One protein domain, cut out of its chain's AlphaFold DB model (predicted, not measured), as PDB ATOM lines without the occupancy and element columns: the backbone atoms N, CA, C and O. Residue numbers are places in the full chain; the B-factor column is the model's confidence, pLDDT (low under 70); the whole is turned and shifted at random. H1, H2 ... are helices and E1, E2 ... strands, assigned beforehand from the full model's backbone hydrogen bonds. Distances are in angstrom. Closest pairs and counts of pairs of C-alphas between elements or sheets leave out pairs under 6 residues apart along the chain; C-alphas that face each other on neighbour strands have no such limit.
ATOM      1  N   ILE A  40     152.223 138.875 168.131       88.44
ATOM      2  CA  ILE A  40     152.329 138.263 166.809       88.44
ATOM      3  C   ILE A  40     151.910 136.806 166.949       88.44
ATOM      4  O   ILE A  40     152.476 136.081 167.767       88.44
ATOM      5  N   ALA A  41     150.930 136.389 166.158       83.44
ATOM      6  CA  ALA A  41     150.574 134.990 165.999       83.44
ATOM      7  C   ALA A  41     150.919 134.539 164.582       83.44
ATOM      8  O   ALA A  41     150.671 135.254 163.611       83.44
ATOM      9  N   GLU A  42     151.470 133.335 164.456       70.31
ATOM     10  CA  GLU A  42     151.478 132.676 163.157       70.31
ATOM     11  C   GLU A  42     150.023 132.439 162.722       70.31
ATOM     12  O   GLU A  42     149.170 132.179 163.569       70.31
ATOM     13  N   PRO A  43     149.702 132.521 161.422       61.44
ATOM     14  CA  PRO A  43     148.361 132.230 160.923       61.44
ATOM     15  C   PRO A  43     148.062 130.719 160.865       61.44
ATOM     16  O   PRO A  43     147.040 130.339 160.297       61.44
ATOM     17  N   PHE A  44     148.960 129.871 161.388       66.25
ATOM     18  CA  PHE A  44     148.817 128.417 161.452       66.25
ATOM     19  C   PHE A  44     149.249 127.872 162.827       66.25
ATOM     20  O   PHE A  44     150.287 128.272 163.342       66.25
ATOM     21  N   ASP A  45     148.444 127.002 163.440       67.25
ATOM     22  CA  ASP A  45     148.779 126.235 164.647       67.25
ATOM     23  C   ASP A  45     148.365 124.774 164.424       67.25
ATOM     24  O   ASP A  45     147.227 124.472 164.065       67.25
ATOM     25  N   SER A  46     149.288 123.845 164.674       66.69
ATOM     26  CA  SER A  46     149.025 122.402 164.628       66.69
ATOM     27  C   SER A  46     147.849 121.959 165.516       66.69
ATOM     28  O   SER A  46     147.186 120.964 165.230       66.69
ATOM     29  N   SER A  47     147.543 122.706 166.586       65.31
ATOM     30  CA  SER A  47     146.434 122.408 167.498       65.31
ATOM     31  C   SER A  47     145.049 122.572 166.854       65.31
ATOM     32  O   SER A  47     144.075 121.986 167.334       65.31
ATOM     33  N   VAL A  48     144.962 123.315 165.743       66.31
ATOM     34  CA  VAL A  48     143.725 123.549 164.983       66.31
ATOM     35  C   VAL A  48     143.657 122.744 163.683       66.31
ATOM     36  O   VAL A  48     142.736 122.948 162.897       66.31
ATOM     37  N   GLU A  49     144.572 121.789 163.465       70.62
ATOM     38  CA  GLU A  49     144.607 120.949 162.255       70.62
ATOM     39  C   GLU A  49     143.266 120.270 161.965       70.62
ATOM     40  O   GLU A  49     142.900 120.105 160.808       70.62
ATOM     41  N   ASP A  50     142.504 119.903 162.995       77.94
ATOM     42  CA  ASP A  50     141.197 119.250 162.882       77.94
ATOM     43  C   ASP A  50     140.004 120.212 162.981       77.94
ATOM     44  O   ASP A  50     138.896 119.773 163.284       77.94
ATOM     45  N   ARG A  51     140.209 121.513 162.738       83.00
ATOM     46  CA  ARG A  51     139.201 122.573 162.891       83.00
ATOM     47  C   ARG A  51     139.159 123.515 161.688       83.00
ATOM     48  O   ARG A  51     139.956 123.412 160.761       83.00
ATOM     49  N   GLU A  52     138.144 124.371 161.659       85.75
ATOM     50  CA  GLU A  52     137.942 125.366 160.613       85.75
ATOM     51  C   GLU A  52     139.085 126.382 160.610       85.75
ATOM     52  O   GLU A  52     139.582 126.784 161.662       85.75
ATOM     53  N   CYS A  53     139.475 126.845 159.421       86.44
ATOM     54  CA  CYS A  53     140.613 127.748 159.251       86.44
ATOM     55  C   CYS A  53     140.470 129.127 159.926       86.44
ATOM     56  O   CYS A  53     141.432 129.889 159.952       86.44
ATOM     57  N   ASP A  54     139.292 129.498 160.433       90.56
ATOM     58  CA  ASP A  54     139.093 130.730 161.207       90.56
ATOM     59  C   ASP A  54     139.268 130.549 162.719       90.56
ATOM     60  O   ASP A  54     139.448 131.553 163.409       90.56
ATOM     61  N   LEU A  55     139.296 129.315 163.245       88.31
ATOM     62  CA  LEU A  55     139.420 129.061 164.688       88.31
ATOM     63  C   LEU A  55     140.631 129.764 165.303       88.31
ATOM     64  O   LEU A  55     140.532 130.375 166.366       88.31
ATOM     65  N   GLN A  56     141.762 129.724 164.608       87.94
ATOM     66  CA  GLN A  56     142.984 130.352 165.086       87.94
ATOM     67  C   GLN A  56     142.879 131.875 165.179       87.94
ATOM     68  O   GLN A  56     143.469 132.477 166.073       87.94
ATOM     69  N   MET A  57     142.110 132.515 164.296       91.44
ATOM     70  CA  MET A  57     141.905 133.962 164.364       91.44
ATOM     71  C   MET A  57     141.008 134.338 165.547       91.44
ATOM     72  O   MET A  57     141.270 135.329 166.228       91.44
ATOM     73  N   TRP A  58     140.009 133.506 165.865       91.62
ATOM     74  CA  TRP A  58     139.196 133.670 167.075       91.62
ATOM     75  C   TRP A  58     140.034 133.501 168.353       91.62
ATOM     76  O   TRP A  58     139.903 134.290 169.289       91.62
ATOM     77  N   GLN A  59     140.946 132.525 168.379       88.75
ATOM     78  CA  GLN A  59     141.896 132.334 169.482       88.75
ATOM     79  C   GLN A  59     142.888 133.495 169.600       88.75
ATOM     80  O   GLN A  59     143.160 133.952 170.708       88.75
ATOM     81  N   HIS A  60     143.391 134.006 168.474       90.50
ATOM     82  CA  HIS A  60     144.263 135.176 168.458       90.50
ATOM     83  C   HIS A  60     143.560 136.403 169.050       90.50
ATOM     84  O   HIS A  60     144.133 137.085 169.895       90.50
ATOM     85  N   TRP A  61     142.296 136.644 168.687       92.00
ATOM     86  CA  TRP A  61     141.514 137.734 169.271       92.00
ATOM     87  C   TRP A  61     141.368 137.588 170.792       92.00
ATOM     88  O   TRP A  61     141.575 138.555 171.524       92.00
ATOM     89  N   ALA A  62     141.115 136.373 171.287       90.38
ATOM     90  CA  ALA A  62     141.072 136.107 172.724       90.38
ATOM     91  C   ALA A  62     142.414 136.362 173.430       90.38
ATOM     92  O   ALA A  62     142.441 136.983 174.489       90.38
ATOM     93  N   GLN A  63     143.533 135.968 172.818       88.44
ATOM     94  CA  GLN A  63     144.870 136.248 173.351       88.44
ATOM     95  C   GLN A  63     145.174 137.750 173.393       88.44
ATOM     96  O   GLN A  63     145.753 138.241 174.362       88.44
ATOM     97  N   VAL A  64     144.782 138.496 172.357       89.75
ATOM     98  CA  VAL A  64     144.941 139.956 172.318       89.75
ATOM     99  C   VAL A  64     144.097 140.621 173.406       89.75
ATOM    100  O   VAL A  64     144.591 141.524 174.079       89.75
ATOM    101  N   GLU A  65     142.861 140.164 173.625       90.38
ATOM    102  CA  GLU A  65     142.001 140.645 174.714       90.38
ATOM    103  C   GLU A  65     142.650 140.409 176.089       90.38
ATOM    104  O   GLU A  65     142.757 141.344 176.887       90.38
ATOM    105  N   ASP A  66     143.168 139.204 176.339       87.81
ATOM    106  CA  ASP A  66     143.857 138.853 177.589       87.81
ATOM    107  C   ASP A  66     145.098 139.718 177.844       87.81
ATOM    108  O   ASP A  66     145.382 140.123 178.978       87.81
ATOM    109  N   LEU A  67     145.837 140.033 176.779       88.06
ATOM    110  CA  LEU A  67     147.063 140.824 176.838       88.06
ATOM    111  C   LEU A  67     146.823 142.328 176.693       88.06
ATOM    112  O   LEU A  67     147.776 143.095 176.832       88.06
ATOM    113  N   ARG A  68     145.580 142.787 176.486       87.69
ATOM    114  CA  ARG A  68     145.264 144.191 176.167       87.69
ATOM    115  C   ARG A  68     145.874 145.184 177.155       87.69
ATOM    116  O   ARG A  68     146.367 146.230 176.751       87.69
ATOM    117  N   ARG A  69     145.872 144.862 178.453       87.00
ATOM    118  CA  ARG A  69     146.450 145.725 179.508       87.00
ATOM    119  C   ARG A  69     147.981 145.780 179.480       87.00
ATOM    120  O   ARG A  69     148.571 146.709 180.026       87.00
ATOM    121  N   CYS A  70     148.617 144.776 178.891       87.38
ATOM    122  CA  CYS A  70     150.066 144.646 178.786       87.38
ATOM    123  C   CYS A  70     150.628 145.372 177.562       87.38
ATOM    124  O   CYS A  70     151.815 145.688 177.554       87.38
ATOM    125  N   LEU A  71     149.787 145.659 176.567       85.81
ATOM    126  CA  LEU A  71     150.177 146.360 175.349       85.81
ATOM    127  C   LEU A  71     150.652 147.784 175.648       85.81
ATOM    128  O   LEU A  71     149.993 148.549 176.358       85.81
ATOM    129  N   THR A  72     151.803 148.140 175.088       78.88
ATOM    130  CA  THR A  72     152.372 149.480 175.176       78.88
ATOM    131  C   THR A  72     151.445 150.469 174.463       78.88
ATOM    132  O   THR A  72     151.271 150.427 173.246       78.88
ATOM    133  N   ALA A  73     150.854 151.385 175.231       70.81
ATOM    134  CA  ALA A  73     150.090 152.528 174.727       70.81
ATOM    135  C   ALA A  73     150.954 153.804 174.717       70.81
ATOM    136  O   ALA A  73     150.488 154.885 175.080       70.81
ATOM    137  N   ALA A  74     152.246 153.675 174.390       64.19
ATOM    138  CA  ALA A  74     153.162 154.809 174.398       64.19
ATOM    139  C   ALA A  74     152.699 155.870 173.392       64.19
ATOM    140  O   ALA A  74     152.283 155.561 172.271       64.19
ATOM    141  N   VAL A  75     152.779 157.135 173.810       59.62
ATOM    142  CA  VAL A  75     152.394 158.294 172.997       59.62
ATOM    143  C   VAL A  75     153.135 158.236 171.659       59.62
ATOM    144  O   VAL A  75     154.360 158.314 171.619       59.62
ATOM    145  N   GLY A  76     152.383 158.078 170.569       61.81
ATOM    146  CA  GLY A  76     152.907 158.075 169.200       61.81
ATOM    147  C   GLY A  76     153.258 156.706 168.607       61.81
ATOM    148  O   GLY A  76     153.596 156.660 167.426       61.81
ATOM    149  N   ARG A  77     153.155 155.591 169.350       73.06
ATOM    150  CA  ARG A  77     153.356 154.248 168.775       73.06
ATOM    151  C   ARG A  77     152.479 153.191 169.466       73.06
ATOM    152  O   ARG A  77     152.879 152.680 170.511       73.06
ATOM    153  N   PRO A  78     151.303 152.846 168.907       80.69
ATOM    154  CA  PRO A  78     150.527 151.722 169.417       80.69
ATOM    155  C   PRO A  78     151.314 150.417 169.245       80.69
ATOM    156  O   PRO A  78     152.083 150.273 168.290       80.69
ATOM    157  N   ALA A  79     151.113 149.469 170.163       85.88
ATOM    158  CA  ALA A  79     151.675 148.130 170.041       85.88
ATOM    159  C   ALA A  79     151.298 147.478 168.699       85.88
ATOM    160  O   ALA A  79     150.181 147.631 168.196       85.88
ATOM    161  N   LEU A  80     152.240 146.732 168.124       88.31
ATOM    162  CA  LEU A  80     152.031 145.983 166.894       88.31
ATOM    163  C   LEU A  80     151.190 144.741 167.190       88.31
ATOM    164  O   LEU A  80     151.637 143.843 167.893       88.31
ATOM    165  N   VAL A  81     150.001 144.644 166.608       89.50
ATOM    166  CA  VAL A  81     149.192 143.422 166.670       89.50
ATOM    167  C   VAL A  81     149.125 142.816 165.280       89.50
ATOM    168  O   VAL A  81     148.745 143.499 164.327       89.50
ATOM    169  N   TRP A  82     149.522 141.553 165.146       90.19
ATOM    170  CA  TRP A  82     149.449 140.850 163.875       90.19
ATOM    171  C   TRP A  82     149.061 139.367 164.043       90.19
ATOM    172  O   TRP A  82     149.729 138.662 164.800       90.19
ATOM    173  N   PRO A  83     148.052 138.870 163.301       91.69
ATOM    174  CA  PRO A  83     147.202 139.616 162.372       91.69
ATOM    175  C   PRO A  83     146.159 140.509 163.055       91.69
ATOM    176  O   PRO A  83     145.368 140.048 163.868       91.69
ATOM    177  N   ARG A  84     146.100 141.795 162.676       91.75
ATOM    178  CA  ARG A  84     145.144 142.739 163.279       91.75
ATOM    179  C   ARG A  84     143.717 142.569 162.765       91.75
ATOM    180  O   ARG A  84     142.766 142.630 163.534       91.75
ATOM    181  N   ARG A  85     143.567 142.423 161.450       93.69
ATOM    182  CA  ARG A  85     142.259 142.314 160.804       93.69
ATOM    183  C   ARG A  85     142.144 141.001 160.067       93.69
ATOM    184  O   ARG A  85     143.060 140.608 159.340       93.69
ATOM    185  N   PHE A  86     140.993 140.370 160.204       94.75
ATOM    186  CA  PHE A  86     140.615 139.227 159.395       94.75
ATOM    187  C   PHE A  86     139.134 139.312 159.040       94.75
ATOM    188  O   PHE A  86     138.351 140.013 159.684       94.75
ATOM    189  N   ARG A  87     138.747 138.585 158.000       95.88
ATOM    190  CA  ARG A  87     137.356 138.441 157.590       95.88
ATOM    191  C   ARG A  87     137.066 137.012 157.170       95.88
ATOM    192  O   ARG A  87     137.956 136.307 156.700       95.88
ATOM    193  N   VAL A  88     135.815 136.597 157.323       96.62
ATOM    194  CA  VAL A  88     135.346 135.290 156.858       96.62
ATOM    195  C   VAL A  88     134.512 135.502 155.610       96.62
ATOM    196  O   VAL A  88     133.521 136.235 155.625       96.62
ATOM    197  N   ARG A  89     134.924 134.861 154.519       96.62
ATOM    198  CA  ARG A  89     134.174 134.819 153.268       96.62
ATOM    199  C   ARG A  89     133.320 133.568 153.187       96.62
ATOM    200  O   ARG A  89     133.629 132.560 153.821       96.62
ATOM    201  N   ALA A  90     132.268 133.639 152.382       96.25
ATOM    202  CA  ALA A  90     131.366 132.534 152.126       96.25
ATOM    203  C   ALA A  90     130.953 132.423 150.661       96.25
ATOM    204  O   ALA A  90     130.785 133.420 149.957       96.25
ATOM    205  N   ALA A  91     130.728 131.182 150.242       94.44
ATOM    206  CA  ALA A  91     130.259 130.826 148.915       94.44
ATOM    207  C   ALA A  91     129.298 129.641 148.970       94.44
ATOM    208  O   ALA A  91     129.445 128.744 149.805       94.44
ATOM    209  N   LEU A  92     128.361 129.600 148.026       92.25
ATOM    210  CA  LEU A  92     127.549 128.414 147.788       92.25
ATOM    211  C   LEU A  92     128.388 127.345 147.086       92.25
ATOM    212  O   LEU A  92     129.151 127.640 146.164       92.25
ATOM    213  N   VAL A  93     128.228 126.095 147.511       91.88
ATOM    214  CA  VAL A  93     128.947 124.949 146.954       91.88
ATOM    215  C   VAL A  93     127.973 123.836 146.599       91.88
ATOM    216  O   VAL A  93     127.150 123.419 147.418       91.88
ATOM    217  N   SER A  94     128.112 123.300 145.389       90.50
ATOM    218  CA  SER A  94     127.543 122.006 145.025       90.50
ATOM    219  C   SER A  94     128.526 120.903 145.408       90.50
ATOM    220  O   SER A  94     129.669 120.921 144.963       90.50
ATOM    221  N   CYS A  95     128.107 119.969 146.262       90.88
ATOM    222  CA  CYS A  95     128.928 118.858 146.755       90.88
ATOM    223  C   CYS A  95     128.049 117.645 147.104       90.88
ATOM    224  O   CYS A  95     128.040 117.149 148.231       90.88
ATOM    225  N   GLU A  96     127.275 117.176 146.127       89.25
ATOM    226  CA  GLU A  96     126.220 116.170 146.306       89.25
ATOM    227  C   GLU A  96     126.686 114.922 147.073       89.25
ATOM    228  O   GLU A  96     126.021 114.480 148.010       89.25
ATOM    229  N   GLY A  97     127.851 114.369 146.721       89.69
ATOM    230  CA  GLY A  97     128.394 113.182 147.381       89.69
ATOM    231  C   GLY A  97     128.690 113.401 148.868       89.69
ATOM    232  O   GLY A  97     128.391 112.536 149.692       89.69
ATOM    233  N   LEU A  98     129.240 114.564 149.237       90.25
ATOM    234  CA  LEU A  98     129.474 114.927 150.637       90.25
ATOM    235  C   LEU A  98     128.150 115.129 151.377       90.25
ATOM    236  O   LEU A  98     127.978 114.607 152.479       90.25
ATOM    237  N   TRP A  99     127.221 115.849 150.749       88.44
ATOM    238  CA  TRP A  99     125.907 116.145 151.301       88.44
ATOM    239  C   TRP A  99     125.103 114.876 151.575       88.44
ATOM    240  O   TRP A  99     124.714 114.653 152.718       88.44
ATOM    241  N   LYS A 100     124.956 113.980 150.589       86.19
ATOM    242  CA  LYS A 100     124.205 112.717 150.713       86.19
ATOM    243  C   LYS A 100     124.693 111.826 151.855       86.19
ATOM    244  O   LYS A 100     123.864 111.224 152.534       86.19
ATOM    245  N   ARG A 101     126.016 111.741 152.061       85.94
ATOM    246  CA  ARG A 101     126.645 110.940 153.135       85.94
ATOM    247  C   ARG A 101     126.426 111.523 154.530       85.94
ATOM    248  O   ARG A 101     126.638 110.830 155.518       85.94
ATOM    249  N   ARG A 102     126.051 112.797 154.606       84.62
ATOM    250  CA  ARG A 102     125.849 113.544 155.845       84.62
ATOM    251  C   ARG A 102     124.414 114.047 155.952       84.62
ATOM    252  O   ARG A 102     124.214 115.086 156.555       84.62
ATOM    253  N   GLN A 103     123.438 113.339 155.387       83.88
ATOM    254  CA  GLN A 103     122.014 113.580 155.642       83.88
ATOM    255  C   GLN A 103     121.487 112.636 156.731       83.88
ATOM    256  O   GLN A 103     122.062 111.555 156.890       83.88
ATOM    257  N   PRO A 104     120.401 113.008 157.437       81.94
ATOM    258  CA  PRO A 104     119.678 112.085 158.303       81.94
ATOM    259  C   PRO A 104     119.262 110.820 157.545       81.94
ATOM    260  O   PRO A 104     118.971 110.856 156.339       81.94
ATOM    261  N   LEU A 105     119.236 109.698 158.254       83.19
ATOM    262  CA  LEU A 105     118.760 108.414 157.753       83.19
ATOM    263  C   LEU A 105     117.252 108.234 157.953       83.19
ATOM    264  O   LEU A 105     116.691 107.290 157.404       83.19
ATOM    265  N   ASP A 137     118.322 130.149 168.561       78.12
ATOM    266  CA  ASP A 137     118.189 131.121 167.469       78.12
ATOM    267  C   ASP A 137     118.289 130.506 166.056       78.12
ATOM    268  O   ASP A 137     118.255 131.238 165.061       78.12
ATOM    269  N   GLY A 138     118.418 129.178 165.958       82.50
ATOM    270  CA  GLY A 138     118.537 128.438 164.703       82.50
ATOM    271  C   GLY A 138     119.929 128.481 164.069       82.50
ATOM    272  O   GLY A 138     120.094 127.982 162.957       82.50
ATOM    273  N   SER A 139     120.932 129.062 164.738       86.56
ATOM    274  CA  SER A 139     122.311 129.019 164.248       86.56
ATOM    275  C   SER A 139     122.923 127.627 164.440       86.56
ATOM    276  O   SER A 139     122.628 126.922 165.410       86.56
ATOM    277  N   ALA A 140     123.781 127.224 163.508       87.75
ATOM    278  CA  ALA A 140     124.469 125.942 163.533       87.75
ATOM    279  C   ALA A 140     125.982 126.135 163.418       87.75
ATOM    280  O   ALA A 140     126.459 127.044 162.726       87.75
ATOM    281  N   ALA A 141     126.740 125.262 164.086       86.19
ATOM    282  CA  ALA A 141     128.177 125.205 163.874       86.19
ATOM    283  C   ALA A 141     128.476 124.638 162.482       86.19
ATOM    284  O   ALA A 141     127.779 123.750 161.970       86.19
ATOM    285  N   ARG A 142     129.531 125.175 161.874       90.19
ATOM    286  CA  ARG A 142     130.143 124.598 160.679       90.19
ATOM    287  C   ARG A 142     130.962 123.378 161.105       90.19
ATOM    288  O   ARG A 142     131.196 123.177 162.292       90.19
ATOM    289  N   PHE A 143     131.349 122.548 160.145       87.06
ATOM    290  CA  PHE A 143     132.368 121.532 160.383       87.06
ATOM    291  C   PHE A 143     133.558 121.749 159.449       87.06
ATOM    292  O   PHE A 143     133.382 122.228 158.321       87.06
ATOM    293  N   PRO A 144     134.765 121.348 159.867       90.62
ATOM    294  CA  PRO A 144     135.954 121.461 159.043       90.62
ATOM    295  C   PRO A 144     135.941 120.432 157.913       90.62
ATOM    296  O   PRO A 144     135.699 119.240 158.129       90.62
ATOM    297  N   CYS A 145     136.239 120.877 156.695       91.25
ATOM    298  CA  CYS A 145     136.298 120.020 155.521       91.25
ATOM    299  C   CYS A 145     137.461 120.399 154.603       91.25
ATOM    300  O   CYS A 145     137.609 121.551 154.203       91.25
ATOM    301  N   GLU A 146     138.240 119.402 154.190       92.88
ATOM    302  CA  GLU A 146     139.218 119.523 153.104       92.88
ATOM    303  C   GLU A 146     138.465 119.439 151.774       92.88
ATOM    304  O   GLU A 146     138.379 118.377 151.157       92.88
ATOM    305  N   LEU A 147     137.832 120.540 151.350       92.56
ATOM    306  CA  LEU A 147     136.976 120.521 150.158       92.56
ATOM    307  C   LEU A 147     137.748 120.115 148.902       92.56
ATOM    308  O   LEU A 147     137.177 119.461 148.036       92.56
ATOM    309  N   TRP A 148     139.051 120.390 148.829       92.56
ATOM    310  CA  TRP A 148     139.909 119.942 147.729       92.56
ATOM    311  C   TRP A 148     139.968 118.409 147.564       92.56
ATOM    312  O   TRP A 148     140.221 117.933 146.461       92.56
ATOM    313  N   GLN A 149     139.687 117.632 148.619       93.44
ATOM    314  CA  GLN A 149     139.567 116.166 148.558       93.44
ATOM    315  C   GLN A 149     138.165 115.682 148.180       93.44
ATOM    316  O   GLN A 149     137.942 114.486 147.996       93.44
ATOM    317  N   GLN A 150     137.194 116.590 148.116       92.38
ATOM    318  CA  GLN A 150     135.814 116.279 147.786       92.38
ATOM    319  C   GLN A 150     135.516 116.694 146.346       92.38
ATOM    320  O   GLN A 150     136.009 117.705 145.833       92.38
ATOM    321  N   GLU A 151     134.652 115.932 145.686       90.75
ATOM    322  CA  GLU A 151     134.016 116.405 144.464       90.75
ATOM    323  C   GLU A 151     133.071 117.555 144.817       90.75
ATOM    324  O   GLU A 151     132.151 117.401 145.626       90.75
ATOM    325  N   HIS A 152     133.352 118.728 144.258       92.44
ATOM    326  CA  HIS A 152     132.581 119.930 144.519       92.44
ATOM    327  C   HIS A 152     132.762 120.958 143.401       92.44
ATOM    328  O   HIS A 152     133.743 120.900 142.661       92.44
ATOM    329  N   ALA A 153     131.850 121.923 143.342       90.62
ATOM    330  CA  ALA A 153     131.962 123.132 142.536       90.62
ATOM    331  C   ALA A 153     131.437 124.332 143.335       90.62
ATOM    332  O   ALA A 153     130.385 124.246 143.972       90.62
ATOM    333  N   LEU A 154     132.171 125.440 143.314       89.88
ATOM    334  CA  LEU A 154     131.712 126.727 143.829       89.88
ATOM    335  C   LEU A 154     130.718 127.326 142.836       89.88
ATOM    336  O   LEU A 154     130.981 127.378 141.636       89.88
ATOM    337  N   LEU A 155     129.586 127.803 143.345       87.31
ATOM    338  CA  LEU A 155     128.543 128.448 142.545       87.31
ATOM    339  C   LEU A 155     128.811 129.956 142.441       87.31
ATOM    340  O   LEU A 155     127.940 130.773 142.720       87.31
ATOM    341  N   LEU A 156     130.051 130.292 142.089       82.06
ATOM    342  CA  LEU A 156     130.570 131.639 141.862       82.06
ATOM    343  C   LEU A 156     131.378 131.618 140.560       82.06
ATOM    344  O   LEU A 156     131.978 130.591 140.231       82.06
ATOM    345  N   ARG A 157     131.446 132.745 139.849       73.44
ATOM    346  CA  ARG A 157     132.298 132.906 138.659       73.44
ATOM    347  C   ARG A 157     133.685 133.425 139.009       73.44
ATOM    348  O   ARG A 157     134.645 133.077 138.333       73.44
ATOM    349  N   ALA A 158     133.785 134.228 140.065       74.62
ATOM    350  CA  ALA A 158     135.042 134.794 140.540       74.62
ATOM    351  C   ALA A 158     135.116 134.757 142.080       74.62
ATOM    352  O   ALA A 158     134.078 134.873 142.740       74.62
ATOM    353  N   PRO A 159     136.308 134.601 142.692       76.94
ATOM    354  CA  PRO A 159     136.459 134.632 144.151       76.94
ATOM    355  C   PRO A 159     135.944 135.923 144.799       76.94
ATOM    356  O   PRO A 159     135.480 135.906 145.938       76.94
ATOM    357  N   GLU A 160     135.997 137.042 144.081       81.94
ATOM    358  CA  GLU A 160     135.548 138.356 144.537       81.94
ATOM    359  C   GLU A 160     134.026 138.423 144.726       81.94
ATOM    360  O   GLU A 160     133.559 139.217 145.542       81.94
ATOM    361  N   GLU A 161     133.269 137.560 144.036       81.19
ATOM    362  CA  GLU A 161     131.813 137.417 144.188       81.19
ATOM    363  C   GLU A 161     131.426 136.736 145.509       81.19
ATOM    364  O   GLU A 161     130.263 136.771 145.915       81.19
ATOM    365  N   ALA A 162     132.385 136.115 146.201       84.94
ATOM    366  CA  ALA A 162     132.150 135.544 147.514       84.94
ATOM    367  C   ALA A 162     131.787 136.635 148.523       84.94
ATOM    368  O   ALA A 162     132.460 137.662 148.632       84.94
ATOM    369  N   CYS A 163     130.766 136.382 149.330       91.88
ATOM    370  CA  CYS A 163     130.300 137.363 150.292       91.88
ATOM    371  C   CYS A 163     131.191 137.394 151.538       91.88
ATOM    372  O   CYS A 163     131.617 136.348 152.026       91.88
ATOM    373  N   VAL A 164     131.442 138.586 152.082       95.50
ATOM    374  CA  VAL A 164     132.067 138.750 153.400       95.50
ATOM    375  C   VAL A 164     130.981 138.622 154.465       95.50
ATOM    376  O   VAL A 164     130.114 139.483 154.574       95.50
ATOM    377  N   LEU A 165     131.028 137.550 155.255       95.81
ATOM    378  CA  LEU A 165     130.073 137.318 156.340       95.81
ATOM    379  C   LEU A 165     130.370 138.174 157.568       95.81
ATOM    380  O   LEU A 165     129.457 138.658 158.233       95.81
ATOM    381  N   CYS A 166     131.652 138.324 157.884       95.19
ATOM    382  CA  CYS A 166     132.111 139.113 159.011       95.19
ATOM    383  C   CYS A 166     133.514 139.650 158.760       95.19
ATOM    384  O   CYS A 166     134.335 138.978 158.135       95.19
ATOM    385  N   GLU A 167     133.790 140.822 159.317       95.62
ATOM    386  CA  GLU A 167     135.117 141.426 159.421       95.62
ATOM    387  C   GLU A 167     135.361 141.796 160.887       95.62
ATOM    388  O   GLU A 167     134.432 142.206 161.594       95.62
ATOM    389  N   VAL A 168     136.592 141.579 161.346       95.19
ATOM    390  CA  VAL A 168     137.019 141.734 162.737       95.19
ATOM    391  C   VAL A 168     138.330 142.509 162.771       95.19
ATOM    392  O   VAL A 168     139.272 142.152 162.064       95.19
ATOM    393  N   ASP A 169     138.402 143.526 163.630       94.12
ATOM    394  CA  ASP A 169     139.658 144.084 164.138       94.12
ATOM    395  C   ASP A 169     139.872 143.522 165.550       94.12
ATOM    396  O   ASP A 169     139.082 143.780 166.456       94.12
ATOM    397  N   VAL A 170     140.928 142.732 165.745       92.31
ATOM    398  CA  VAL A 170     141.203 142.053 167.025       92.31
ATOM    399  C   VAL A 170     141.565 143.028 168.150       92.31
ATOM    400  O   VAL A 170     141.595 142.648 169.319       92.31
ATOM    401  N   CYS A 171     141.833 144.295 167.824       89.88
ATOM    402  CA  CYS A 171     141.989 145.345 168.823       89.88
ATOM    403  C   CYS A 171     140.646 145.768 169.445       89.88
ATOM    404  O   CYS A 171     140.655 146.345 170.535       89.88
ATOM    405  N   GLU A 172     139.505 145.470 168.811       92.12
ATOM    406  CA  GLU A 172     138.170 145.697 169.377       92.12
ATOM    407  C   GLU A 172     137.872 144.738 170.538       92.12
ATOM    408  O   GLU A 172     138.476 143.672 170.671       92.12
ATOM    409  N   ALA A 173     136.931 145.111 171.409       91.56
ATOM    410  CA  ALA A 173     136.554 144.295 172.559       91.56
ATOM    411  C   ALA A 173     135.972 142.939 172.133       91.56
ATOM    412  O   ALA A 173     134.988 142.891 171.388       91.56
ATOM    413  N   LEU A 174     136.541 141.849 172.659       92.75
ATOM    414  CA  LEU A 174     136.041 140.496 172.436       92.75
ATOM    415  C   LEU A 174     134.655 140.342 173.064       92.75
ATOM    416  O   LEU A 174     134.496 140.173 174.273       92.75
ATOM    417  N   THR A 175     133.631 140.402 172.225       92.88
ATOM    418  CA  THR A 175     132.231 140.344 172.639       92.88
ATOM    419  C   THR A 175     131.450 139.445 171.697       92.88
ATOM    420  O   THR A 175     131.843 139.226 170.548       92.88
ATOM    421  N   LYS A 176     130.329 138.903 172.186       93.12
ATOM    422  CA  LYS A 176     129.378 138.209 171.320       93.12
ATOM    423  C   LYS A 176     128.898 139.180 170.248       93.12
ATOM    424  O   LYS A 176     128.400 140.256 170.577       93.12
ATOM    425  N   ARG A 177     129.035 138.794 168.982       94.62
ATOM    426  CA  ARG A 177     128.716 139.662 167.847       94.62
ATOM    427  C   ARG A 177     127.932 138.905 166.794       94.62
ATOM    428  O   ARG A 177     128.282 137.786 166.427       94.62
ATOM    429  N   THR A 178     126.891 139.555 166.296       95.44
ATOM    430  CA  THR A 178     126.126 139.121 165.129       95.44
ATOM    431  C   THR A 178     126.302 140.175 164.050       95.44
ATOM    432  O   THR A 178     126.111 141.365 164.308       95.44
ATOM    433  N   TRP A 179     126.701 139.746 162.857       96.12
ATOM    434  CA  TRP A 179     126.876 140.635 161.712       96.12
ATOM    435  C   TRP A 179     125.579 140.745 160.904       96.12
ATOM    436  O   TRP A 179     124.726 139.853 160.992       96.12
ATOM    437  N   PRO A 180     125.405 141.827 160.119       95.31
ATOM    438  CA  PRO A 180     124.255 141.974 159.240       95.31
ATOM    439  C   PRO A 180     124.090 140.768 158.316       95.31
ATOM    440  O   PRO A 180     125.074 140.247 157.783       95.31
ATOM    441  N   THR A 181     122.838 140.360 158.113       94.69
ATOM    442  CA  THR A 181     122.488 139.292 157.179       94.69
ATOM    443  C   THR A 181     123.025 139.612 155.791       94.69
ATOM    444  O   THR A 181     122.792 140.690 155.247       94.69
ATOM    445  N   GLN A 182     123.723 138.644 155.221       94.56
ATOM    446  CA  GLN A 182     124.266 138.687 153.881       94.56
ATOM    447  C   GLN A 182     123.393 137.894 152.917       94.56
ATOM    448  O   GLN A 182     122.775 136.903 153.302       94.56
ATOM    449  N   ARG A 183     123.370 138.302 151.648       90.75
ATOM    450  CA  ARG A 183     122.601 137.627 150.597       90.75
ATOM    451  C   ARG A 183     123.544 136.935 149.620       90.75
ATOM    452  O   ARG A 183     124.259 137.598 148.875       90.75
ATOM    453  N   LEU A 184     123.527 135.605 149.604       88.62
ATOM    454  CA  LEU A 184     124.202 134.791 148.596       88.62
ATOM    455  C   LEU A 184     123.242 134.564 147.424       88.62
ATOM    456  O   LEU A 184     122.187 133.942 147.576       88.62
ATOM    457  N   GLN A 185     123.597 135.097 146.258       82.38
ATOM    458  CA  GLN A 185     122.798 134.956 145.045       82.38
ATOM    459  C   GLN A 185     123.118 133.637 144.346       82.38
ATOM    460  O   GLN A 185     124.285 133.273 144.199       82.38
ATOM    461  N   LEU A 186     122.083 132.937 143.884       78.06
ATOM    462  CA  LEU A 186     122.270 131.846 142.939       78.06
ATOM    463  C   LEU A 186     122.499 132.432 141.539       78.06
ATOM    464  O   LEU A 186     121.707 133.273 141.111       78.06
ATOM    465  N   PRO A 187     123.533 131.985 140.804       73.31
ATOM    466  CA  PRO A 187     123.722 132.388 139.417       73.31
ATOM    467  C   PRO A 187     122.463 132.125 138.579       73.31
ATOM    468  O   PRO A 187     121.924 131.016 138.586       73.31
ATOM    469  N   GLU A 188     122.002 133.127 137.826       68.12
ATOM    470  CA  GLU A 188     120.758 133.038 137.044       68.12
ATOM    471  C   GLU A 188     120.760 131.887 136.028       68.12
ATOM    472  O   GLU A 188     119.719 131.300 135.740       68.12
ATOM    473  N   GLU A 189     121.930 131.526 135.499       65.38
ATOM    474  CA  GLU A 189     122.088 130.408 134.563       65.38
ATOM    475  C   GLU A 189     121.676 129.069 135.182       65.38
ATOM    476  O   GLU A 189     121.108 128.221 134.492       65.38
ATOM    477  N   LEU A 190     121.888 128.906 136.492       63.78
ATOM    478  CA  LEU A 190     121.465 127.722 137.239       63.78
ATOM    479  C   LEU A 190     119.953 127.692 137.467       63.78
ATOM    480  O   LEU A 190     119.380 126.614 137.586       63.78
ATOM    481  N   LEU A 191     119.305 128.860 137.501       61.16
ATOM    482  CA  LEU A 191     117.852 128.981 137.640       61.16
ATOM    483  C   LEU A 191     117.123 128.744 136.310       61.16
ATOM    484  O   LEU A 191     116.008 128.228 136.306       61.16
ATOM    485  N   ARG A 192     117.739 129.113 135.178       55.03
ATOM    486  CA  ARG A 192     117.132 129.018 133.835       55.03
ATOM    487  C   ARG A 192     117.243 127.628 133.210       55.03
ATOM    488  O   ARG A 192     116.376 127.237 132.429       55.03
ATOM    489  N   ALA A 193     118.289 126.872 133.532       49.19
ATOM    490  CA  ALA A 193     118.403 125.492 133.089       49.19
ATOM    491  C   ALA A 193     117.509 124.602 133.967       49.19
ATOM    492  O   ALA A 193     117.912 124.185 135.049       49.19
ATOM    493  N   GLY A 194     116.329 124.212 133.470       43.59
ATOM    494  CA  GLY A 194     115.477 123.152 134.053       43.59
ATOM    495  C   GLY A 194     116.138 121.758 134.137       43.59
ATOM    496  O   GLY A 194     115.465 120.746 134.285       43.59
ATOM    497  N   GLN A 195     117.465 121.707 134.016       42.62
ATOM    498  CA  GLN A 195     118.368 120.580 134.175       42.62
ATOM    499  C   GLN A 195     119.399 120.973 135.248       42.62
ATOM    500  O   GLN A 195     120.547 121.303 134.954       42.62
ATOM    501  N   CYS A 196     118.965 121.007 136.510       44.72
ATOM    502  CA  CYS A 196     119.790 121.374 137.662       44.72
ATOM    503  C   CYS A 196     120.964 120.397 137.851       44.72
ATOM    504  O   CYS A 196     120.824 119.382 138.528       44.72
ATOM    505  N   ARG A 197     122.141 120.701 137.291       54.50
ATOM    506  CA  ARG A 197     123.399 120.025 137.673       54.50
ATOM    507  C   ARG A 197     124.094 120.675 138.871       54.50
ATOM    508  O   ARG A 197     124.918 120.029 139.507       54.50
ATOM    509  N   ALA A 198     123.770 121.923 139.211       66.50
ATOM    510  CA  ALA A 198     124.456 122.644 140.282       66.50
ATOM    511  C   ALA A 198     123.463 123.146 141.338       66.50
ATOM    512  O   ALA A 198     123.067 124.307 141.370       66.50
ATOM    513  N   VAL A 199     123.039 122.221 142.196       81.38
ATOM    514  CA  VAL A 199     122.223 122.513 143.377       81.38
ATOM    515  C   VAL A 199     123.150 122.964 144.517       81.38
ATOM    516  O   VAL A 199     124.192 122.333 144.727       81.38
ATOM    517  N   PRO A 200     122.827 124.035 145.264       88.56
ATOM    518  CA  PRO A 200     123.591 124.398 146.451       88.56
ATOM    519  C   PRO A 200     123.358 123.352 147.539       88.56
ATOM    520  O   PRO A 200     122.263 123.180 148.065       88.56
ATOM    521  N   HIS A 201     124.420 122.639 147.876       90.56
ATOM    522  CA  HIS A 201     124.405 121.601 148.898       90.56
ATOM    523  C   HIS A 201     124.998 122.095 150.220       90.56
ATOM    524  O   HIS A 201     124.781 121.485 151.267       90.56
ATOM    525  N   ALA A 202     125.782 123.172 150.170       92.81
ATOM    526  CA  ALA A 202     126.454 123.730 151.327       92.81
ATOM    527  C   ALA A 202     126.790 125.214 151.151       92.81
ATOM    528  O   ALA A 202     126.882 125.717 150.029       92.81
ATOM    529  N   ILE A 203     127.076 125.867 152.274       94.56
ATOM    530  CA  ILE A 203     127.866 127.094 152.347       94.56
ATOM    531  C   ILE A 203     129.278 126.693 152.769       94.56
ATOM    532  O   ILE A 203     129.463 126.100 153.833       94.56
ATOM    533  N   ALA A 204     130.272 127.021 151.951       95.69
ATOM    534  CA  ALA A 204     131.674 126.925 152.333       95.69
ATOM    535  C   ALA A 204     132.180 128.287 152.795       95.69
ATOM    536  O   ALA A 204     131.822 129.313 152.220       95.69
ATOM    537  N   THR A 205     133.038 128.279 153.807       96.56
ATOM    538  CA  THR A 205     133.646 129.477 154.381       96.56
ATOM    539  C   THR A 205     135.156 129.338 154.485       96.56
ATOM    540  O   THR A 205     135.678 128.240 154.694       96.56
ATOM    541  N   TRP A 206     135.853 130.459 154.330       95.44
ATOM    542  CA  TRP A 206     137.300 130.558 154.498       95.44
ATOM    543  C   TRP A 206     137.681 131.921 155.062       95.44
ATOM    544  O   TRP A 206     136.899 132.872 155.021       95.44
ATOM    545  N   THR A 207     138.901 132.012 155.574       94.62
ATOM    546  CA  THR A 207     139.418 133.215 156.224       94.62
ATOM    547  C   THR A 207     140.326 133.982 155.283       94.62
ATOM    548  O   THR A 207     141.158 133.395 154.584       94.62
ATOM    549  N   GLU A 208     140.212 135.299 155.323       94.25
ATOM    550  CA  GLU A 208     141.161 136.228 154.738       94.25
ATOM    551  C   GLU A 208     141.743 137.127 155.819       94.25
ATOM    552  O   GLU A 208     141.033 137.600 156.702       94.25
ATOM    553  N   ILE A 209     143.042 137.370 155.736       93.25
ATOM    554  CA  ILE A 209     143.815 138.114 156.721       93.25
ATOM    555  C   ILE A 209     144.352 139.368 156.042       93.25
ATOM    556  O   ILE A 209     144.924 139.276 154.956       93.25
ATOM    557  N   ALA A 210     144.175 140.538 156.649       91.25
ATOM    558  CA  ALA A 210     144.730 141.762 156.085       91.25
ATOM    559  C   ALA A 210     146.262 141.667 156.065       91.25
ATOM    560  O   ALA A 210     146.894 141.369 157.085       91.25
ATOM    561  N   TRP A 223     144.546 141.355 150.900       90.19
ATOM    562  CA  TRP A 223     144.120 140.281 151.792       90.19
ATOM    563  C   TRP A 223     144.820 138.972 151.422       90.19
ATOM    564  O   TRP A 223     144.858 138.582 150.256       90.19
ATOM    565  N   TRP A 224     145.376 138.283 152.413       91.81
ATOM    566  CA  TRP A 224     145.917 136.935 152.276       91.81
ATOM    567  C   TRP A 224     144.824 135.917 152.565       91.81
ATOM    568  O   TRP A 224     144.240 135.916 153.645       91.81
ATOM    569  N   SER A 225     144.545 135.047 151.599       91.94
ATOM    570  CA  SER A 225     143.483 134.051 151.708       91.94
ATOM    571  C   SER A 225     144.014 132.698 152.173       91.94
ATOM    572  O   SER A 225     145.030 132.204 151.682       91.94
ATOM    573  N   THR A 226     143.267 132.063 153.074       92.00
ATOM    574  CA  THR A 226     143.455 130.655 153.465       92.00
ATOM    575  C   THR A 226     142.941 129.670 152.409       92.00
ATOM    576  O   THR A 226     143.201 128.472 152.512       92.00
ATOM    577  N   ALA A 227     142.242 130.164 151.384       92.31
ATOM    578  CA  ALA A 227     141.753 129.401 150.246       92.31
ATOM    579  C   ALA A 227     142.399 129.872 148.938       92.31
ATOM    580  O   ALA A 227     142.538 131.070 148.681       92.31
ATOM    581  N   ARG A 228     142.744 128.910 148.083       92.56
ATOM    582  CA  ARG A 228     143.120 129.139 146.684       92.56
ATOM    583  C   ARG A 228     142.069 128.512 145.786       92.56
ATOM    584  O   ARG A 228     141.444 127.527 146.178       92.56
ATOM    585  N   PHE A 229     141.909 129.057 144.588       92.31
ATOM    586  CA  PHE A 229     140.880 128.626 143.651       92.31
ATOM    587  C   PHE A 229     141.497 128.150 142.340       92.31
ATOM    588  O   PHE A 229     142.498 128.699 141.883       92.31
ATOM    589  N   ILE A 230     140.900 127.113 141.761       91.19
ATOM    590  CA  ILE A 230     141.189 126.627 140.413       91.19
ATOM    591  C   ILE A 230     139.957 126.925 139.570       91.19
ATOM    592  O   ILE A 230     138.857 126.499 139.924       91.19
ATOM    593  N   ASP A 231     140.156 127.644 138.472       87.12
ATOM    594  CA  ASP A 231     139.144 127.806 137.436       87.12
ATOM    595  C   ASP A 231     139.175 126.586 136.512       87.12
ATOM    596  O   ASP A 231     140.206 126.258 135.922       87.12
ATOM    597  N   LEU A 232     138.049 125.878 136.433       78.88
ATOM    598  CA  LEU A 232     137.876 124.736 135.539       78.88
ATOM    599  C   LEU A 232     137.344 125.141 134.151       78.88
ATOM    600  O   LEU A 232     136.987 124.276 133.347       78.88
ATOM    601  N   GLY A 233     137.285 126.440 133.858       70.69
ATOM    602  CA  GLY A 233     136.830 127.002 132.597       70.69
ATOM    603  C   GLY A 233     135.308 127.030 132.456       70.69
ATOM    604  O   GLY A 233     134.552 126.748 133.390       70.69
ATOM    605  N   ALA A 234     134.852 127.335 131.235       60.59
ATOM    606  CA  ALA A 234     133.470 127.706 130.899       60.59
ATOM    607  C   ALA A 234     132.367 126.704 131.301       60.59
ATOM    608  O   ALA A 234     131.190 127.048 131.237       60.59
ATOM    609  N   GLN A 235     132.713 125.472 131.689       56.97
ATOM    610  CA  GLN A 235     131.747 124.440 132.084       56.97
ATOM    611  C   GLN A 235     131.946 123.878 133.499       56.97
ATOM    612  O   GLN A 235     131.089 123.127 133.962       56.97
ATOM    613  N   GLY A 236     133.048 124.200 134.187       60.19
ATOM    614  CA  GLY A 236     133.418 123.547 135.450       60.19
ATOM    615  C   GLY A 236     133.331 124.428 136.699       60.19
ATOM    616  O   GLY A 236     133.400 123.895 137.807       60.19
ATOM    617  N   GLY A 237     133.162 125.744 136.532       77.31
ATOM    618  CA  GLY A 237     133.133 126.704 137.637       77.31
ATOM    619  C   GLY A 237     134.445 126.753 138.428       77.31
ATOM    620  O   GLY A 237     135.475 126.216 138.013       77.31
ATOM    621  N   LEU A 238     134.406 127.398 139.594       88.50
ATOM    622  CA  LEU A 238     135.545 127.456 140.508       88.50
ATOM    623  C   LEU A 238     135.577 126.239 141.441       88.50
ATOM    624  O   LEU A 238     134.543 125.707 141.849       88.50
ATOM    625  N   ARG A 239     136.775 125.830 141.859       91.69
ATOM    626  CA  ARG A 239     136.981 124.837 142.929       91.69
ATOM    627  C   ARG A 239     138.041 125.292 143.909       91.69
ATOM    628  O   ARG A 239     138.956 126.018 143.534       91.69
ATOM    629  N   PHE A 240     137.958 124.812 145.145       93.94
ATOM    630  CA  PHE A 240     139.059 124.937 146.091       93.94
ATOM    631  C   PHE A 240     140.264 124.130 145.594       93.94
ATOM    632  O   PHE A 240     140.158 122.933 145.315       93.94
ATOM    633  N   ALA A 241     141.407 124.801 145.484       93.19
ATOM    634  CA  ALA A 241     142.686 124.179 145.187       93.19
ATOM    635  C   ALA A 241     143.196 123.379 146.393       93.19
ATOM    636  O   ALA A 241     142.787 123.610 147.532       93.19
ATOM    637  N   VAL A 242     144.153 122.483 146.143       91.44
ATOM    638  CA  VAL A 242     144.875 121.778 147.209       91.44
ATOM    639  C   VAL A 242     145.535 122.791 148.148       91.44
ATOM    640  O   VAL A 242     146.210 123.721 147.697       91.44
ATOM    641  N   GLY A 243     145.354 122.601 149.453       86.19
ATOM    642  CA  GLY A 243     145.910 123.482 150.471       86.19
ATOM    643  C   GLY A 243     145.835 122.892 151.881       86.19
ATOM    644  O   GLY A 243     145.120 121.912 152.099       86.19
ATOM    645  N   PRO A 244     146.574 123.485 152.837       83.38
ATOM    646  CA  PRO A 244     146.656 122.989 154.212       83.38
ATOM    647  C   PRO A 244     145.416 123.329 155.056       83.38
ATOM    648  O   PRO A 244     145.217 122.754 156.120       83.38
ATOM    649  N   SER A 245     144.588 124.270 154.602       88.56
ATOM    650  CA  SER A 245     143.483 124.823 155.386       88.56
ATOM    651  C   SER A 245     142.177 124.068 155.146       88.56
ATOM    652  O   SER A 245     141.753 123.906 153.996       88.56
ATOM    653  N   LYS A 246     141.492 123.684 156.230       91.56
ATOM    654  CA  LYS A 246     140.136 123.116 156.192       91.56
ATOM    655  C   LYS A 246     139.100 124.240 156.146       91.56
ATOM    656  O   LYS A 246     139.075 125.109 157.016       91.56
ATOM    657  N   GLN A 247     138.233 124.219 155.138       93.94
ATOM    658  CA  GLN A 247     137.129 125.173 155.024       93.94
ATOM    659  C   GLN A 247     136.058 124.846 156.068       93.94
ATOM    660  O   GLN A 247     135.810 123.674 156.356       93.94
ATOM    661  N   GLY A 248     135.389 125.868 156.600       93.94
ATOM    662  CA  GLY A 248     134.192 125.666 157.414       93.94
ATOM    663  C   GLY A 248     132.986 125.428 156.513       93.94
ATOM    664  O   GLY A 248     132.674 126.274 155.676       93.94
ATOM    665  N   VAL A 249     132.304 124.296 156.667       93.50
ATOM    666  CA  VAL A 249     131.172 123.903 155.818       93.50
ATOM    667  C   VAL A 249     129.883 123.823 156.632       93.50
ATOM    668  O   VAL A 249     129.824 123.126 157.643       93.50
ATOM    669  N   LEU A 250     128.837 124.503 156.159       92.56
ATOM    670  CA  LEU A 250     127.458 124.329 156.615       92.56
ATOM    671  C   LEU A 250     126.666 123.614 155.516       92.56
ATOM    672  O   LEU A 250     126.482 124.170 154.437       92.56
ATOM    673  N   LEU A 251     126.208 122.388 155.771       90.69
ATOM    674  CA  LEU A 251     125.392 121.635 154.813       90.69
ATOM    675  C   LEU A 251     123.939 122.101 154.840       90.69
ATOM    676  O   LEU A 251     123.397 122.360 155.912       90.69
ATOM    677  N   ALA A 252     123.311 122.114 153.667       88.00
ATOM    678  CA  ALA A 252     121.875 122.296 153.533       88.00
ATOM    679  C   ALA A 252     121.121 121.121 154.185       88.00
ATOM    680  O   ALA A 252     121.495 119.956 153.999       88.00
ATOM    681  N   ARG A 253     120.031 121.397 154.898       79.12
ATOM    682  CA  ARG A 253     118.988 120.404 155.195       79.12
ATOM    683  C   ARG A 253     118.157 120.096 153.958       79.12
ATOM    684  O   ARG A 253     117.828 118.942 153.703       79.12
ATOM    685  N   SER A 254     117.807 121.142 153.215       73.56
ATOM    686  CA  SER A 254     117.007 121.071 152.003       73.56
ATOM    687  C   SER A 254     117.716 121.869 150.927       73.56
ATOM    688  O   SER A 254     117.693 123.098 150.897       73.56
ATOM    689  N   SER A 255     118.353 121.141 150.015       65.06
ATOM    690  CA  SER A 255     119.177 121.715 148.951       65.06
ATOM    691  C   SER A 255     118.379 122.589 147.970       65.06
ATOM    692  O   SER A 255     118.960 123.355 147.205       65.06
ATOM    693  N   LEU A 256     117.045 122.495 147.996       68.56
ATOM    694  CA  LEU A 256     116.117 123.397 147.321       68.56
ATOM    695  C   LEU A 256     114.934 123.733 148.246       68.56
ATOM    696  O   LEU A 256     114.539 122.889 149.058       68.56
ATOM    697  N   PRO A 257     114.334 124.930 148.119       55.94
ATOM    698  CA  PRO A 257     113.100 125.254 148.820       55.94
ATOM    699  C   PRO A 257     111.976 124.295 148.399       55.94
ATOM    700  O   PRO A 257     111.852 123.955 147.222       55.94
ATOM    701  N   ALA A 258     111.139 123.883 149.356       50.22
ATOM    702  CA  ALA A 258     109.968 123.036 149.124       50.22
ATOM    703  C   ALA A 258     108.892 123.801 148.330       50.22
ATOM    704  O   ALA A 258     107.937 124.336 148.881       50.22
ATOM    705  N   SER A 280     117.490 133.299 146.534       82.19
ATOM    706  CA  SER A 280     118.679 133.783 147.220       82.19
ATOM    707  C   SER A 280     118.716 133.226 148.620       82.19
ATOM    708  O   SER A 280     117.666 133.006 149.227       82.19
ATOM    709  N   LEU A 281     119.925 133.017 149.118       88.88
ATOM    710  CA  LEU A 281     120.149 132.513 150.454       88.88
ATOM    711  C   LEU A 281     120.557 133.662 151.371       88.88
ATOM    712  O   LEU A 281     121.529 134.365 151.105       88.88
ATOM    713  N   GLU A 282     119.807 133.849 152.443       92.75
ATOM    714  CA  GLU A 282     120.111 134.804 153.498       92.75
ATOM    715  C   GLU A 282     120.951 134.116 154.569       92.75
ATOM    716  O   GLU A 282     120.582 133.056 155.073       92.75
ATOM    717  N   VAL A 283     122.100 134.702 154.902       95.00
ATOM    718  CA  VAL A 283     123.081 134.119 155.819       95.00
ATOM    719  C   VAL A 283     123.460 135.146 156.873       95.00
ATOM    720  O   VAL A 283     124.006 136.199 156.558       95.00
ATOM    721  N   ALA A 284     123.201 134.832 158.136       95.06
ATOM    722  CA  ALA A 284     123.652 135.617 159.276       95.06
ATOM    723  C   ALA A 284     124.771 134.874 160.006       95.06
ATOM    724  O   ALA A 284     124.659 133.679 160.291       95.06
ATOM    725  N   ALA A 285     125.843 135.592 160.326       96.44
ATOM    726  CA  ALA A 285     126.984 135.061 161.054       96.44
ATOM    727  C   ALA A 285     126.959 135.567 162.499       96.44
ATOM    728  O   ALA A 285     126.724 136.751 162.743       96.44
ATOM    729  N   THR A 286     127.186 134.668 163.457       95.69
ATOM    730  CA  THR A 286     127.256 134.994 164.886       95.69
ATOM    731  C   THR A 286     128.473 134.331 165.505       95.69
ATOM    732  O   THR A 286     128.659 133.123 165.385       95.69
ATOM    733  N   PHE A 287     129.295 135.126 166.182       94.31
ATOM    734  CA  PHE A 287     130.419 134.653 166.976       94.31
ATOM    735  C   PHE A 287     130.086 134.807 168.457       94.31
ATOM    736  O   PHE A 287     129.644 135.874 168.893       94.31
ATOM    737  N   ASP A 288     130.312 133.745 169.225       89.31
ATOM    738  CA  ASP A 288     130.147 133.734 170.675       89.31
ATOM    739  C   ASP A 288     131.487 133.365 171.338       89.31
ATOM    740  O   ASP A 288     131.934 132.223 171.187       89.31
ATOM    741  N   PRO A 289     132.132 134.283 172.086       88.25
ATOM    742  CA  PRO A 289     133.376 133.992 172.797       88.25
ATOM    743  C   PRO A 289     133.261 132.819 173.778       88.25
ATOM    744  O   PRO A 289     134.250 132.139 174.028       88.25
ATOM    745  N   GLY A 290     132.070 132.549 174.326       84.88
ATOM    746  CA  GLY A 290     131.863 131.399 175.206       84.88
ATOM    747  C   GLY A 290     131.967 130.064 174.466       84.88
ATOM    748  O   GLY A 290     132.452 129.088 175.028       84.88
ATOM    749  N   ALA A 291     131.553 130.032 173.196       80.81
ATOM    750  CA  ALA A 291     131.638 128.845 172.344       80.81
ATOM    751  C   ALA A 291     132.958 128.766 171.557       80.81
ATOM    752  O   ALA A 291     133.363 127.683 171.139       80.81
ATOM    753  N   GLY A 292     133.627 129.904 171.339       83.56
ATOM    754  CA  GLY A 292     134.891 129.986 170.607       83.56
ATOM    755  C   GLY A 292     134.784 129.646 169.120       83.56
ATOM    756  O   GLY A 292     135.784 129.302 168.499       83.56
ATOM    757  N   GLU A 293     133.587 129.725 168.539       85.62
ATOM    758  CA  GLU A 293     133.332 129.355 167.148       85.62
ATOM    759  C   GLU A 293     132.334 130.304 166.472       85.62
ATOM    760  O   GLU A 293     131.434 130.860 167.108       85.62
ATOM    761  N   LEU A 294     132.493 130.478 165.157       92.19
ATOM    762  CA  LEU A 294     131.535 131.197 164.322       92.19
ATOM    763  C   LEU A 294     130.425 130.244 163.864       92.19
ATOM    764  O   LEU A 294     130.678 129.244 163.180       92.19
ATOM    765  N   ARG A 295     129.190 130.607 164.200       93.31
ATOM    766  CA  ARG A 295     127.964 129.906 163.824       93.31
ATOM    767  C   ARG A 295     127.225 130.660 162.735       93.31
ATOM    768  O   ARG A 295     127.255 131.891 162.678       93.31
ATOM    769  N   LEU A 296     126.547 129.907 161.880       94.12
ATOM    770  CA  LEU A 296     125.784 130.449 160.765       94.12
ATOM    771  C   LEU A 296     124.306 130.113 160.926       94.12
ATOM    772  O   LEU A 296     123.950 128.982 161.253       94.12
ATOM    773  N   ARG A 297     123.449 131.085 160.635       93.75
ATOM    774  CA  ARG A 297     122.028 130.867 160.373       93.75
ATOM    775  C   ARG A 297     121.783 131.136 158.898       93.75
ATOM    776  O   ARG A 297     122.108 132.225 158.430       93.75
ATOM    777  N   ALA A 298     121.235 130.159 158.189       92.00
ATOM    778  CA  ALA A 298     120.979 130.253 156.761       92.00
ATOM    779  C   ALA A 298     119.520 129.904 156.456       92.00
ATOM    780  O   ALA A 298     119.012 128.886 156.926       92.00
ATOM    781  N   SER A 299     118.863 130.748 155.670       91.25
ATOM    782  CA  SER A 299     117.482 130.555 155.235       91.25
ATOM    783  C   SER A 299     117.307 131.035 153.809       91.25
ATOM    784  O   SER A 299     117.870 132.048 153.391       91.25
ATOM    785  N   TRP A 300     116.504 130.316 153.043       87.81
ATOM    786  CA  TRP A 300     116.066 130.767 151.734       87.81
ATOM    787  C   TRP A 300     115.248 132.055 151.858       87.81
ATOM    788  O   TRP A 300     114.558 132.265 152.852       87.81
ATOM    789  N   SER A 301     115.247 132.893 150.821       85.56
ATOM    790  CA  SER A 301     114.475 134.147 150.797       85.56
ATOM    791  C   SER A 301     112.957 133.968 150.916       85.56
ATOM    792  O   SER A 301     112.236 134.936 151.125       85.56
TER     793      SER A 301
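This is residues 40 to 105, 137 to 210, 223 to 258 and 280 to 301 of the 306 residues of the protein "Hypothetical protein" of Polarella glacialis (UniProt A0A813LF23). A strongly twisted sheet of six strands and a smaller sheet of three lie partly face to face as an uneven sandwich, and H1 packs with its residues 55 to 61 at one end of it. Beyond that end the loop of residues 73 to 78 sticks out, H3 lies near the opposite end of the long axis, and a small hairpin, E8 and E9, stands apart from the strands of both sheets. The printed part has 198 residues with three named helices and twelve named strands, in the order H1 E1 E2 H2 E3 E4 E5 H3 E6 E7 E8 E9 E10 E11 E12; the class is mixed, helices and strands, with 91 residues, under half, in named elements. The larger sheet is branched at E6 and the smaller runs E5, E11, E12, both antiparallel. The whole is compact, with a radius of gyration of the C-alphas of 17.9 A, and elongated, spanning 64 by 36 by 30 A.

H1, residues 55 to 67, is on the branched sheet of E2, residues 85 to 94, E3, residues 143 to 145, E4, residues 163 to 169, E6, residues 202 to 210, E7, residues 223 to 225, and E10, residues 247 to 251. Its height over that sheet is 10.5 A, and it runs along the strands, over E4 at 11 degrees on the local plane. The closest C-alphas of H1 and E2 are those of Met 57 and Phe 86, 7.4 A apart. E1, residues 80 to 82, pairs with no named strand and runs on into E2 at 12 degrees. E4 lies on one side of E2, with N 88 and O 166 2.9 A apart, and E6 on the other side, with N 91 and O 204 2.9 A apart, both within hydrogen-bond range. H2, residues 96 to 101, only grazes this sheet; its closest C-alpha pair with E10 is Trp 99 and Leu 251, 6.5 A. On the side of E6 away from E2 the pairing is staggered: E10 lies beside residues 202 to 206, with N 205 to O 248 at 2.8 A, and E7 beside residues 208 to 210, with N 209 to O 224 at 2.8 A. E3 is antiparallel to E10, with N 145 to O 247 at 2.8 A. E5, residues 182 to 185, E11, residues 280 to 288, and E12, residues 293 to 300, make the second sheet, with N 184 to O 281 at 2.8 A and, in the hairpin of E11 and E12, N 284 to O 297 at 2.8 A. The two sheets form a sandwich, two sheets face to face, their best planes 36 degrees apart; the closest C-alphas of E4 and E11 are those of Leu 165 and Ala 285, 6.1 A apart. H1 only grazes the second sheet, its Leu 55 and Glu 293 of E12 having C-alphas 6.6 A apart. H3, residues 188 to 192, is not on either of these sheets. E8, residues 229 to 231, and E9, residues 238 to 240, form a hairpin, with N 230 to O 239 at 2.8 A. In H1, H2 and H3 every O i to N i+4 pair is within hydrogen-bond range.

H1 begins at C-alpha 55 (139.420, 129.061, 164.688) and is 18.6 A long. E2 is 29.6 A, E4 18.0 A, E6 26.1 A, E11 26.1 A and E12 23.2 A long. E12 ends at C-alpha 300 (116.066, 130.767, 151.734).

The C-alphas of Val 75 and Gly 194, the two farthest apart, are 64.1 A apart. Residues 106 to 136, 211 to 222 and 259 to 279 are not printed, with C-alpha gaps of 24.7 A, 4.6 A and 14.0 A. The links H1 to E1, E3 to E4 and E4 to E5 are long. The mean pLDDT of the printed part is 84.8, and residues 43 to 48, 74 to 76, 188 to 198, 234 to 236 and 255 to 258 are under 70.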